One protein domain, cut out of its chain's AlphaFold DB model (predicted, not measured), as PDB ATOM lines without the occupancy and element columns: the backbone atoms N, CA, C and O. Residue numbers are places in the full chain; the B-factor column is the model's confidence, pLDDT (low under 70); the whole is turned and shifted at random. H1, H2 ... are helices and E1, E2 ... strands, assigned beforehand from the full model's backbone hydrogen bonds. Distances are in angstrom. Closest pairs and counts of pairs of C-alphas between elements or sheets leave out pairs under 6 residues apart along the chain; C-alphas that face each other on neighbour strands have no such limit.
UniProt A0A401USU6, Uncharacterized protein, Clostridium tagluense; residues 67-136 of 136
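Overview. This is residues 67 to 136 of the 136 residues of an uncharacterized protein of Clostridium tagluense (UniProt A0A401USU6). A strongly twisted sheet of three strands, E1 to E3, forms a wall with the helix H1 slanting over one face and no named helix over the other. The short helix H2 packs on H1 on the side away from the sheet, with H1 between H2 and the sheet. The printed part has 70 residues, with three named strands followed by two named helices; the sheet's order is E1, E2, E3, all antiparallel, and the class is mixed, helices and strands. The whole is compact, with a radius of gyration of the C-alphas of 11.9 A and spans of 31 by 27 by 19 A.

Arrangement. Begin at the sheet, where E1, residues 68 to 75, E2, residues 78 to 84, and E3, residues 90 to 96, form a meander, each strand the antiparallel neighbour of the one before. E1 and E2 are a hairpin at 160 degrees between their directions; look there for N 73 and O 80, 2.9 A apart and within hydrogen-bond range. E2 and E3 are a hairpin at 156 degrees, with N 93 and O 81 at 2.8 A. Past E3, residues 99 to 100 pair antiparallel with residues 95 to 96 of E3. H1, residues 108 to 121, is on the sheet at a height of 8.8 A, over E2 and E3; on the local plane it runs slantwise to the strands, at 43 degrees to E2. Its closest C-alphas to E3 are those of Ala 111 and Phe 92, 6.2 A apart. H2, residues 127 to 134, touches H1 at residues 113 to 117 alone. Their closest C-alphas are those of Gly 114 and Asn 128, 5.6 A apart, and they run opposite ways at a steep tilt of 48 degrees. H2 is not on the sheet and is apart from E1, E2 and E3. In H1 and H2 every O i to N i+4 pair is within hydrogen-bond range.

Along the chain. Find C-alpha 68 at (6.696, 38.221, 74.289); from there E1 runs 21.1 A to C-alpha 75. E2 covers 19.8 A and E3 20.3 A. H1 starts at C-alpha 108, (-6.514, 35.339, 83.367), and runs 19.6 A to C-alpha 121. H2 is 10.7 A long and ends at C-alpha 134, (-23.736, 38.724, 86.466).

Size, cuts and confidence. The two C-alphas farthest apart are those of Thr 68 and Met 134, at 32.8 A. The printed part has no cut. The link from E3 to H1, 11 residues, is long; the other three are tight. The mean pLDDT of the printed part is 92.9, and residue 136, the chain's last, is the one printed residue under 70.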
ATOM      1  N   GLY A  67       3.425  38.579  70.607       94.81
ATOM      2  CA  GLY A  67       4.213  39.305  71.597       94.81
ATOM      3  C   GLY A  67       5.218  38.423  72.329       94.81
ATOM      4  O   GLY A  67       5.514  37.307  71.899       94.81
ATOM      5  N   THR A  68       5.737  38.934  73.441       97.25
ATOM      6  CA  THR A  68       6.696  38.221  74.289       97.25
ATOM      7  C   THR A  68       5.949  37.396  75.324       97.25
ATOM      8  O   THR A  68       5.241  37.952  76.164       97.25
ATOM      9  N   VAL A  69       6.121  36.074  75.282       98.06
ATOM     10  CA  VAL A  69       5.558  35.159  76.281       98.06
ATOM     11  C   VAL A  69       6.150  35.469  77.658       98.06
ATOM     12  O   VAL A  69       7.367  35.492  77.828       98.06
ATOM     13  N   ILE A  70       5.277  35.692  78.639       98.12
ATOM     14  CA  ILE A  70       5.629  35.828  80.056       98.12
ATOM     15  C   ILE A  70       5.532  34.457  80.729       98.12
ATOM     16  O   ILE A  70       6.444  34.043  81.446       98.12
ATOM     17  N   LYS A  71       4.402  33.766  80.526       97.88
ATOM     18  CA  LYS A  71       4.100  32.489  81.177       97.88
ATOM     19  C   LYS A  71       2.994  31.736  80.446       97.88
ATOM     20  O   LYS A  71       1.997  32.332  80.055       97.88
ATOM     21  N   THR A  72       3.101  30.412  80.390       98.31
ATOM     22  CA  THR A  72       1.981  29.544  80.002       98.31
ATOM     23  C   THR A  72       1.315  28.927  81.230       98.31
ATOM     24  O   THR A  72       1.941  28.222  82.025       98.31
ATOM     25  N   HIS A  73       0.017  29.172  81.393       97.94
ATOM     26  CA  HIS A  73      -0.812  28.563  82.434       97.94
ATOM     27  C   HIS A  73      -1.498  27.324  81.866       97.94
ATOM     28  O   HIS A  73      -2.178  27.422  80.852       97.94
ATOM     29  N   THR A  74      -1.349  26.164  82.509       97.19
ATOM     30  CA  THR A  74      -1.954  24.903  82.044       97.19
ATOM     31  C   THR A  74      -2.908  24.346  83.093       97.19
ATOM     32  O   THR A  74      -2.508  24.144  84.240       97.19
ATOM     33  N   ILE A  75      -4.151  24.057  82.700       95.25
ATOM     34  CA  ILE A  75      -5.161  23.410  83.549       95.25
ATOM     35  C   ILE A  75      -5.903  22.364  82.718       95.25
ATOM     36  O   ILE A  75      -6.715  22.696  81.858       95.25
ATOM     37  N   GLY A  76      -5.633  21.082  82.979       94.62
ATOM     38  CA  GLY A  76      -6.215  19.990  82.198       94.62
ATOM     39  C   GLY A  76      -5.876  20.121  80.709       94.62
ATOM     40  O   GLY A  76      -4.707  20.104  80.337       94.62
ATOM     41  N   GLU A  77      -6.904  20.251  79.871       95.69
ATOM     42  CA  GLU A  77      -6.780  20.426  78.417       95.69
ATOM     43  C   GLU A  77      -6.558  21.878  77.974       95.69
ATOM     44  O   GLU A  77      -6.276  22.113  76.801       95.69
ATOM     45  N   TYR A  78      -6.685  22.846  78.881       97.25
ATOM     46  CA  TYR A  78      -6.582  24.269  78.572       97.25
ATOM     47  C   TYR A  78      -5.162  24.769  78.803       97.25
ATOM     48  O   TYR A  78      -4.544  24.469  79.830       97.25
ATOM     49  N   GLN A  79      -4.661  25.564  77.864       98.00
ATOM     50  CA  GLN A  79      -3.430  26.330  78.021       98.00
ATOM     51  C   GLN A  79      -3.755  27.804  77.789       98.00
ATOM     52  O   GLN A  79      -4.589  28.125  76.951       98.00
ATOM     53  N   ILE A  80      -3.137  28.709  78.538       98.38
ATOM     54  CA  ILE A  80      -3.315  30.153  78.372       98.38
ATOM     55  C   ILE A  80      -1.932  30.785  78.368       98.38
ATOM     56  O   ILE A  80      -1.246  30.768  79.390       98.38
ATOM     57  N   ILE A  81      -1.539  31.341  77.226       98.44
ATOM     58  CA  ILE A  81      -0.319  32.133  77.098       98.44
ATOM     59  C   ILE A  81      -0.609  33.529  77.646       98.44
ATOM     60  O   ILE A  81      -1.438  34.263  77.110       98.44
ATOM     61  N   GLU A  82       0.073  33.893  78.723       98.50
ATOM     62  CA  GLU A  82       0.203  35.265  79.200       98.50
ATOM     63  C   GLU A  82       1.389  35.908  78.484       98.50
ATOM     64  O   GLU A  82       2.496  35.363  78.491       98.50
ATOM     65  N   TYR A  83       1.159  37.051  77.846       98.44
ATOM     66  CA  TYR A  83       2.171  37.721  77.039       98.44
ATOM     67  C   TYR A  83       2.038  39.238  77.112       98.44
ATOM     68  O   TYR A  83       0.963  39.772  77.399       98.44
ATOM     69  N   THR A  84       3.135  39.921  76.798       98.06
ATOM     70  CA  THR A  84       3.154  41.366  76.571       98.06
ATOM     71  C   THR A  84       3.197  41.650  75.077       98.06
ATOM     72  O   THR A  84       4.041  41.099  74.367       98.06
ATOM     73  N   ASP A  85       2.301  42.505  74.589       94.00
ATOM     74  CA  ASP A  85       2.320  42.980  73.203       94.00
ATOM     75  C   ASP A  85       3.298  44.158  72.995       94.00
ATOM     76  O   ASP A  85       3.996  44.595  73.914       94.00
ATOM     77  N   SER A  86       3.363  44.682  71.766       92.25
ATOM     78  CA  SER A  86       4.230  45.813  71.403       92.25
ATOM     79  C   SER A  86       3.889  47.124  72.120       92.25
ATOM     80  O   SER A  86       4.712  48.035  72.141       92.25
ATOM     81  N   GLU A  87       2.689  47.237  72.693       94.44
ATOM     82  CA  GLU A  87       2.238  48.402  73.463       94.44
ATOM     83  C   GLU A  87       2.481  48.217  74.971       94.44
ATOM     84  O   GLU A  87       2.015  49.016  75.782       94.44
ATOM     85  N   ASN A  88       3.224  47.174  75.364       94.19
ATOM     86  CA  ASN A  88       3.435  46.751  76.749       94.19
ATOM     87  C   ASN A  88       2.137  46.396  77.497       94.19
ATOM     88  O   ASN A  88       2.091  46.442  78.730       94.19
ATOM     89  N   THR A  89       1.081  46.010  76.781       96.44
ATOM     90  CA  THR A  89      -0.161  45.555  77.403       96.44
ATOM     91  C   THR A  89      -0.101  44.054  77.665       96.44
ATOM     92  O   THR A  89       0.185  43.260  76.767       96.44
ATOM     93  N   ILE A  90      -0.417  43.649  78.900       98.06
ATOM     94  CA  ILE A  90      -0.550  42.233  79.260       98.06
ATOM     95  C   ILE A  90      -1.879  41.702  78.721       98.06
ATOM     96  O   ILE A  90      -2.948  42.268  78.972       98.06
ATOM     97  N   SER A  91      -1.803  40.601  77.983       97.94
ATOM     98  CA  SER A  91      -2.950  39.918  77.395       97.94
ATOM     99  C   SER A  91      -2.831  38.400  77.579       97.94
ATOM    100  O   SER A  91      -1.759  37.867  77.859       97.94
ATOM    101  N   PHE A  92      -3.960  37.704  77.447       97.94
ATOM    102  CA  PHE A  92      -4.082  36.271  77.712       97.94
ATOM    103  C   PHE A  92      -4.706  35.571  76.508       97.94
ATOM    104  O   PHE A  92      -5.840  35.887  76.138       97.94
ATOM    105  N   HIS A  93      -3.978  34.628  75.916       97.75
ATOM    106  CA  HIS A  93      -4.381  33.910  74.713       97.75
ATOM    107  C   HIS A  93      -4.600  32.416  75.006       97.75
ATOM    108  O   HIS A  93      -3.632  31.721  75.330       97.75
ATOM    109  N   PRO A  94      -5.837  31.890  74.937       97.38
ATOM    110  CA  PRO A  94      -6.112  30.495  75.221       97.38
ATOM    111  C   PRO A  94      -5.859  29.567  74.030       97.38
ATOM    112  O   PRO A  94      -6.105  29.899  72.873       97.38
ATOM    113  N   TYR A  95      -5.485  28.341  74.366       96.94
ATOM    114  CA  TYR A  95      -5.416  27.168  73.510       96.94
ATOM    115  C   TYR A  95      -6.240  26.047  74.159       96.94
ATOM    116  O   TYR A  95      -6.333  25.955  75.389       96.94
ATOM    117  N   ILE A  96      -6.826  25.172  73.340       96.31
ATOM    118  CA  ILE A  96      -7.507  23.949  73.791       96.31
ATOM    119  C   ILE A  96      -6.798  22.762  73.155       96.31
ATOM    120  O   ILE A  96      -6.740  22.665  71.931       96.31
ATOM    121  N   ASN A  97      -6.265  21.851  73.971       95.38
ATOM    122  CA  ASN A  97      -5.427  20.743  73.506       95.38
ATOM    123  C   ASN A  97      -4.315  21.232  72.558       95.38
ATOM    124  O   ASN A  97      -4.094  20.649  71.496       95.38
ATOM    125  N   TYR A  98      -3.654  22.333  72.933       94.56
ATOM    126  CA  TYR A  98      -2.585  22.988  72.169       94.56
ATOM    127  C   TYR A  98      -3.009  23.535  70.796       94.56
ATOM    128  O   TYR A  98      -2.163  23.892  69.978       94.56
ATOM    129  N   ILE A  99      -4.315  23.626  70.534       92.44
ATOM    130  CA  ILE A  99      -4.875  24.239  69.331       92.44
ATOM    131  C   ILE A  99      -5.294  25.665  69.665       92.44
ATOM    132  O   ILE A  99      -6.034  25.899  70.621       92.44
ATOM    133  N   ASP A 100      -4.797  26.594  68.857       93.31
ATOM    134  CA  ASP A 100      -5.089  28.020  68.932       93.31
ATOM    135  C   ASP A 100      -6.603  28.280  68.843       93.31
ATOM    136  O   ASP A 100      -7.281  27.762  67.949       93.31
ATOM    137  N   THR A 101      -7.137  29.062  69.784       93.81
ATOM    138  CA  THR A 101      -8.554  29.463  69.776       93.81
ATOM    139  C   THR A 101      -8.805  30.727  68.958       93.81
ATOM    140  O   THR A 101      -9.946  30.959  68.553       93.81
ATOM    141  N   ASN A 102      -7.761  31.515  68.685       92.31
ATOM    142  CA  ASN A 102      -7.787  32.838  68.070       92.31
ATOM    143  C   ASN A 102      -8.594  33.872  68.886       92.31
ATOM    144  O   ASN A 102      -9.286  34.724  68.328       92.31
ATOM    145  N   TYR A 103      -8.536  33.779  70.220       92.31
ATOM    146  CA  TYR A 103      -9.185  34.711  71.150       92.31
ATOM    147  C   TYR A 103      -8.172  35.328  72.105       92.31
ATOM    148  O   TYR A 103      -7.284  34.654  72.602       92.31
ATOM    149  N   THR A 104      -8.355  36.601  72.446       94.50
ATOM    150  CA  THR A 104      -7.494  37.282  73.418       94.50
ATOM    151  C   THR A 104      -8.331  37.963  74.492       94.50
ATOM    152  O   THR A 104      -9.329  38.625  74.209       94.50
ATOM    153  N   PHE A 105      -7.897  37.829  75.741       95.12
ATOM    154  CA  PHE A 105      -8.549  38.395  76.917       95.12
ATOM    155  C   PHE A 105      -7.602  39.323  77.681       95.12
ATOM    156  O   PHE A 105      -6.383  39.254  77.550       95.12
ATOM    157  N   LYS A 106      -8.179  40.201  78.509       94.56
ATOM    158  CA  LYS A 106      -7.445  41.201  79.308       94.56
ATOM    159  C   LYS A 106      -7.192  40.784  80.765       94.56
ATOM    160  O   LYS A 106      -6.655  41.573  81.530       94.56
ATOM    161  N   SER A 107      -7.609  39.583  81.168       95.38
ATOM    162  CA  SER A 107      -7.253  38.989  82.464       95.38
ATOM    163  C   SER A 107      -7.282  37.463  82.381       95.38
ATOM    164  O   SER A 107      -7.959  36.902  81.509       95.38
ATOM    165  N   LEU A 108      -6.582  36.798  83.302       96.31
ATOM    166  CA  LEU A 108      -6.514  35.339  83.367       96.31
ATOM    167  C   LEU A 108      -7.885  34.710  83.649       96.31
ATOM    168  O   LEU A 108      -8.256  33.723  83.022       96.31
ATOM    169  N   GLU A 109      -8.682  35.301  84.539       94.50
ATOM    170  CA  GLU A 109     -10.020  34.809  84.894       94.50
ATOM    171  C   GLU A 109     -10.969  34.890  83.693       94.50
ATOM    172  O   GLU A 109     -11.747  33.964  83.426       94.50
ATOM    173  N   LYS A 110     -10.889  35.991  82.932       93.94
ATOM    174  CA  LYS A 110     -11.656  36.157  81.694       93.94
ATOM    175  C   LYS A 110     -11.235  35.144  80.640       93.94
ATOM    176  O   LYS A 110     -12.107  34.591  79.980       93.94
ATOM    177  N   ALA A 111      -9.936  34.876  80.510       95.75
ATOM    178  CA  ALA A 111      -9.439  33.843  79.608       95.75
ATOM    179  C   ALA A 111      -9.930  32.448  80.017       95.75
ATOM    180  O   ALA A 111     -10.396  31.702  79.164       95.75
ATOM    181  N   MET A 112      -9.912  32.129  81.314       94.56
ATOM    182  CA  MET A 112     -10.363  30.841  81.850       94.56
ATOM    183  C   MET A 112     -11.849  30.580  81.578       94.56
ATOM    184  O   MET A 112     -12.240  29.547  81.044       94.56
ATOM    185  N   THR A 113     -12.699  31.541  81.925       93.50
ATOM    186  CA  THR A 113     -14.144  31.440  81.670       93.50
ATOM    187  C   THR A 113     -14.449  31.480  80.174       93.50
ATOM    188  O   THR A 113     -15.280  30.716  79.688       93.50
ATOM    189  N   GLY A 114     -13.741  32.332  79.431       93.56
ATOM    190  CA  GLY A 114     -13.879  32.478  77.990       93.56
ATOM    191  C   GLY A 114     -13.528  31.207  77.223       93.56
ATOM    192  O   GLY A 114     -14.296  30.817  76.350       93.56
ATOM    193  N   VAL A 115     -12.428  30.529  77.565       95.44
ATOM    194  CA  VAL A 115     -12.005  29.299  76.873       95.44
ATOM    195  C   VAL A 115     -12.950  28.127  77.139       95.44
ATOM    196  O   VAL A 115     -13.246  27.358  76.225       95.44
ATOM    197  N   ILE A 116     -13.490  28.018  78.357       94.12
ATOM    198  CA  ILE A 116     -14.506  27.009  78.686       94.12
ATOM    199  C   ILE A 116     -15.757  27.242  77.835       94.12
ATOM    200  O   ILE A 116     -16.257  26.317  77.201       94.12
ATOM    201  N   ILE A 117     -16.236  28.484  77.769       93.25
ATOM    202  CA  ILE A 117     -17.420  28.837  76.978       93.25
ATOM    203  C   ILE A 117     -17.165  28.615  75.487       93.25
ATOM    204  O   ILE A 117     -18.004  28.033  74.812       93.25
ATOM    205  N   TYR A 118     -15.986  28.990  74.985       94.00
ATOM    206  CA  TYR A 118     -15.588  28.717  73.606       94.00
ATOM    207  C   TYR A 118     -15.667  27.223  73.276       94.00
ATOM    208  O   TYR A 118     -16.176  26.855  72.221       94.00
ATOM    209  N   LYS A 119     -15.194  26.350  74.176       94.50
ATOM    210  CA  LYS A 119     -15.231  24.898  73.965       94.50
ATOM    211  C   LYS A 119     -16.659  24.369  73.788       94.50
ATOM    212  O   LYS A 119     -16.871  23.501  72.946       94.50
ATOM    213  N   TYR A 120     -17.606  24.843  74.598       93.00
ATOM    214  CA  TYR A 120     -18.972  24.302  74.628       93.00
ATOM    215  C   TYR A 120     -19.932  24.999  73.659       93.00
ATOM    216  O   TYR A 120     -20.732  24.324  73.015       93.00
ATOM    217  N   ASP A 121     -19.821  26.317  73.511       91.00
ATOM    218  CA  ASP A 121     -20.768  27.130  72.741       91.00
ATOM    219  C   ASP A 121     -20.170  27.663  71.425       91.00
ATOM    220  O   ASP A 121     -20.878  28.229  70.589       91.00
ATOM    221  N   GLY A 122     -18.860  27.501  71.230       87.50
ATOM    222  CA  GLY A 122     -18.131  27.985  70.064       87.50
ATOM    223  C   GLY A 122     -17.767  29.473  70.115       87.50
ATOM    224  O   GLY A 122     -18.156  30.231  71.004       87.50
ATOM    225  N   ALA A 123     -17.018  29.902  69.096       82.25
ATOM    226  CA  ALA A 123     -16.460  31.251  68.970       82.25
ATOM    227  C   ALA A 123     -17.519  32.373  69.043       82.25
ATOM    228  O   ALA A 123     -17.312  33.415  69.662       82.25
ATOM    229  N   ASN A 124     -18.691  32.155  68.448       83.94
ATOM    230  CA  ASN A 124     -19.724  33.190  68.343       83.94
ATOM    231  C   ASN A 124     -20.574  33.354  69.614       83.94
ATOM    232  O   ASN A 124     -21.501  34.169  69.626       83.94
ATOM    233  N   SER A 125     -20.295  32.588  70.673       86.75
ATOM    234  CA  SER A 125     -21.025  32.710  71.931       86.75
ATOM    235  C   SER A 125     -20.746  34.045  72.612       86.75
ATOM    236  O   SER A 125     -19.606  34.490  72.725       86.75
ATOM    237  N   ARG A 126     -21.813  34.663  73.127       84.81
ATOM    238  CA  ARG A 126     -21.746  35.826  74.027       84.81
ATOM    239  C   ARG A 126     -21.963  35.441  75.488       84.81
ATOM    240  O   ARG A 126     -22.090  36.319  76.340       84.81
ATOM    241  N   ALA A 127     -22.047  34.144  75.800       85.81
ATOM    242  CA  ALA A 127     -22.328  33.677  77.156       85.81
ATOM    243  C   ALA A 127     -21.275  34.173  78.161       85.81
ATOM    244  O   ALA A 127     -21.617  34.501  79.296       85.81
ATOM    245  N   ASN A 128     -20.019  34.329  77.728       83.25
ATOM    246  CA  ASN A 128     -18.945  34.881  78.552       83.25
ATOM    247  C   ASN A 128     -19.239  36.327  78.980       83.25
ATOM    248  O   ASN A 128     -19.086  36.662  80.151       83.25
ATOM    249  N   GLU A 129     -19.718  37.176  78.071       84.06
ATOM    250  CA  GLU A 129     -20.083  38.558  78.370       84.06
ATOM    251  C   GLU A 129     -21.224  38.631  79.384       84.06
ATOM    252  O   GLU A 129     -21.184  39.458  80.293       84.06
ATOM    253  N   TYR A 130     -22.239  37.772  79.242       86.12
ATOM    254  CA  TYR A 130     -23.363  37.726  80.179       86.12
ATOM    255  C   TYR A 130     -22.934  37.228  81.558       86.12
ATOM    256  O   TYR A 130     -23.276  37.862  82.553       86.12
ATOM    257  N   LEU A 131     -22.130  36.166  81.628       86.62
ATOM    258  CA  LEU A 131     -21.587  35.652  82.885       86.62
ATOM    259  C   LEU A 131     -20.794  36.734  83.633       86.62
ATOM    260  O   LEU A 131     -21.013  36.967  84.820       86.62
ATOM    261  N   TRP A 132     -19.949  37.484  82.923       85.56
ATOM    262  CA  TRP A 132     -19.189  38.588  83.514       85.56
ATOM    263  C   TRP A 132     -20.028  39.815  83.883       85.56
ATOM    264  O   TRP A 132     -19.595  40.603  84.721       85.56
ATOM    265  N   LYS A 133     -21.216  39.991  83.290       86.81
ATOM    266  CA  LYS A 133     -22.197  40.991  83.743       86.81
ATOM    267  C   LYS A 133     -22.918  40.562  85.022       86.81
ATOM    268  O   LYS A 133     -23.371  41.433  85.747       86.81
ATOM    269  N   MET A 134     -23.039  39.260  85.286       84.81
ATOM    270  CA  MET A 134     -23.736  38.724  86.466       84.81
ATOM    271  C   MET A 134     -22.861  38.669  87.723       84.81
ATOM    272  O   MET A 134     -23.383  38.736  88.828       84.81
ATOM    273  N   ILE A 135     -21.546  38.515  87.560       80.00
ATOM    274  CA  ILE A 135     -20.581  38.411  88.674       80.00
ATOM    275  C   ILE A 135     -20.049  39.805  89.089       80.00
ATOM    276  O   ILE A 135     -19.216  39.919  89.984       80.00
ATOM    277  N   LYS A 136     -20.519  40.871  88.432       57.88
ATOM    278  CA  LYS A 136     -20.134  42.260  88.703       57.88
ATOM    279  C   LYS A 136     -21.133  42.992  89.581       57.88
ATOM    280  O   LYS A 136     -22.348  42.808  89.364       57.88
TER     281      LYS A 136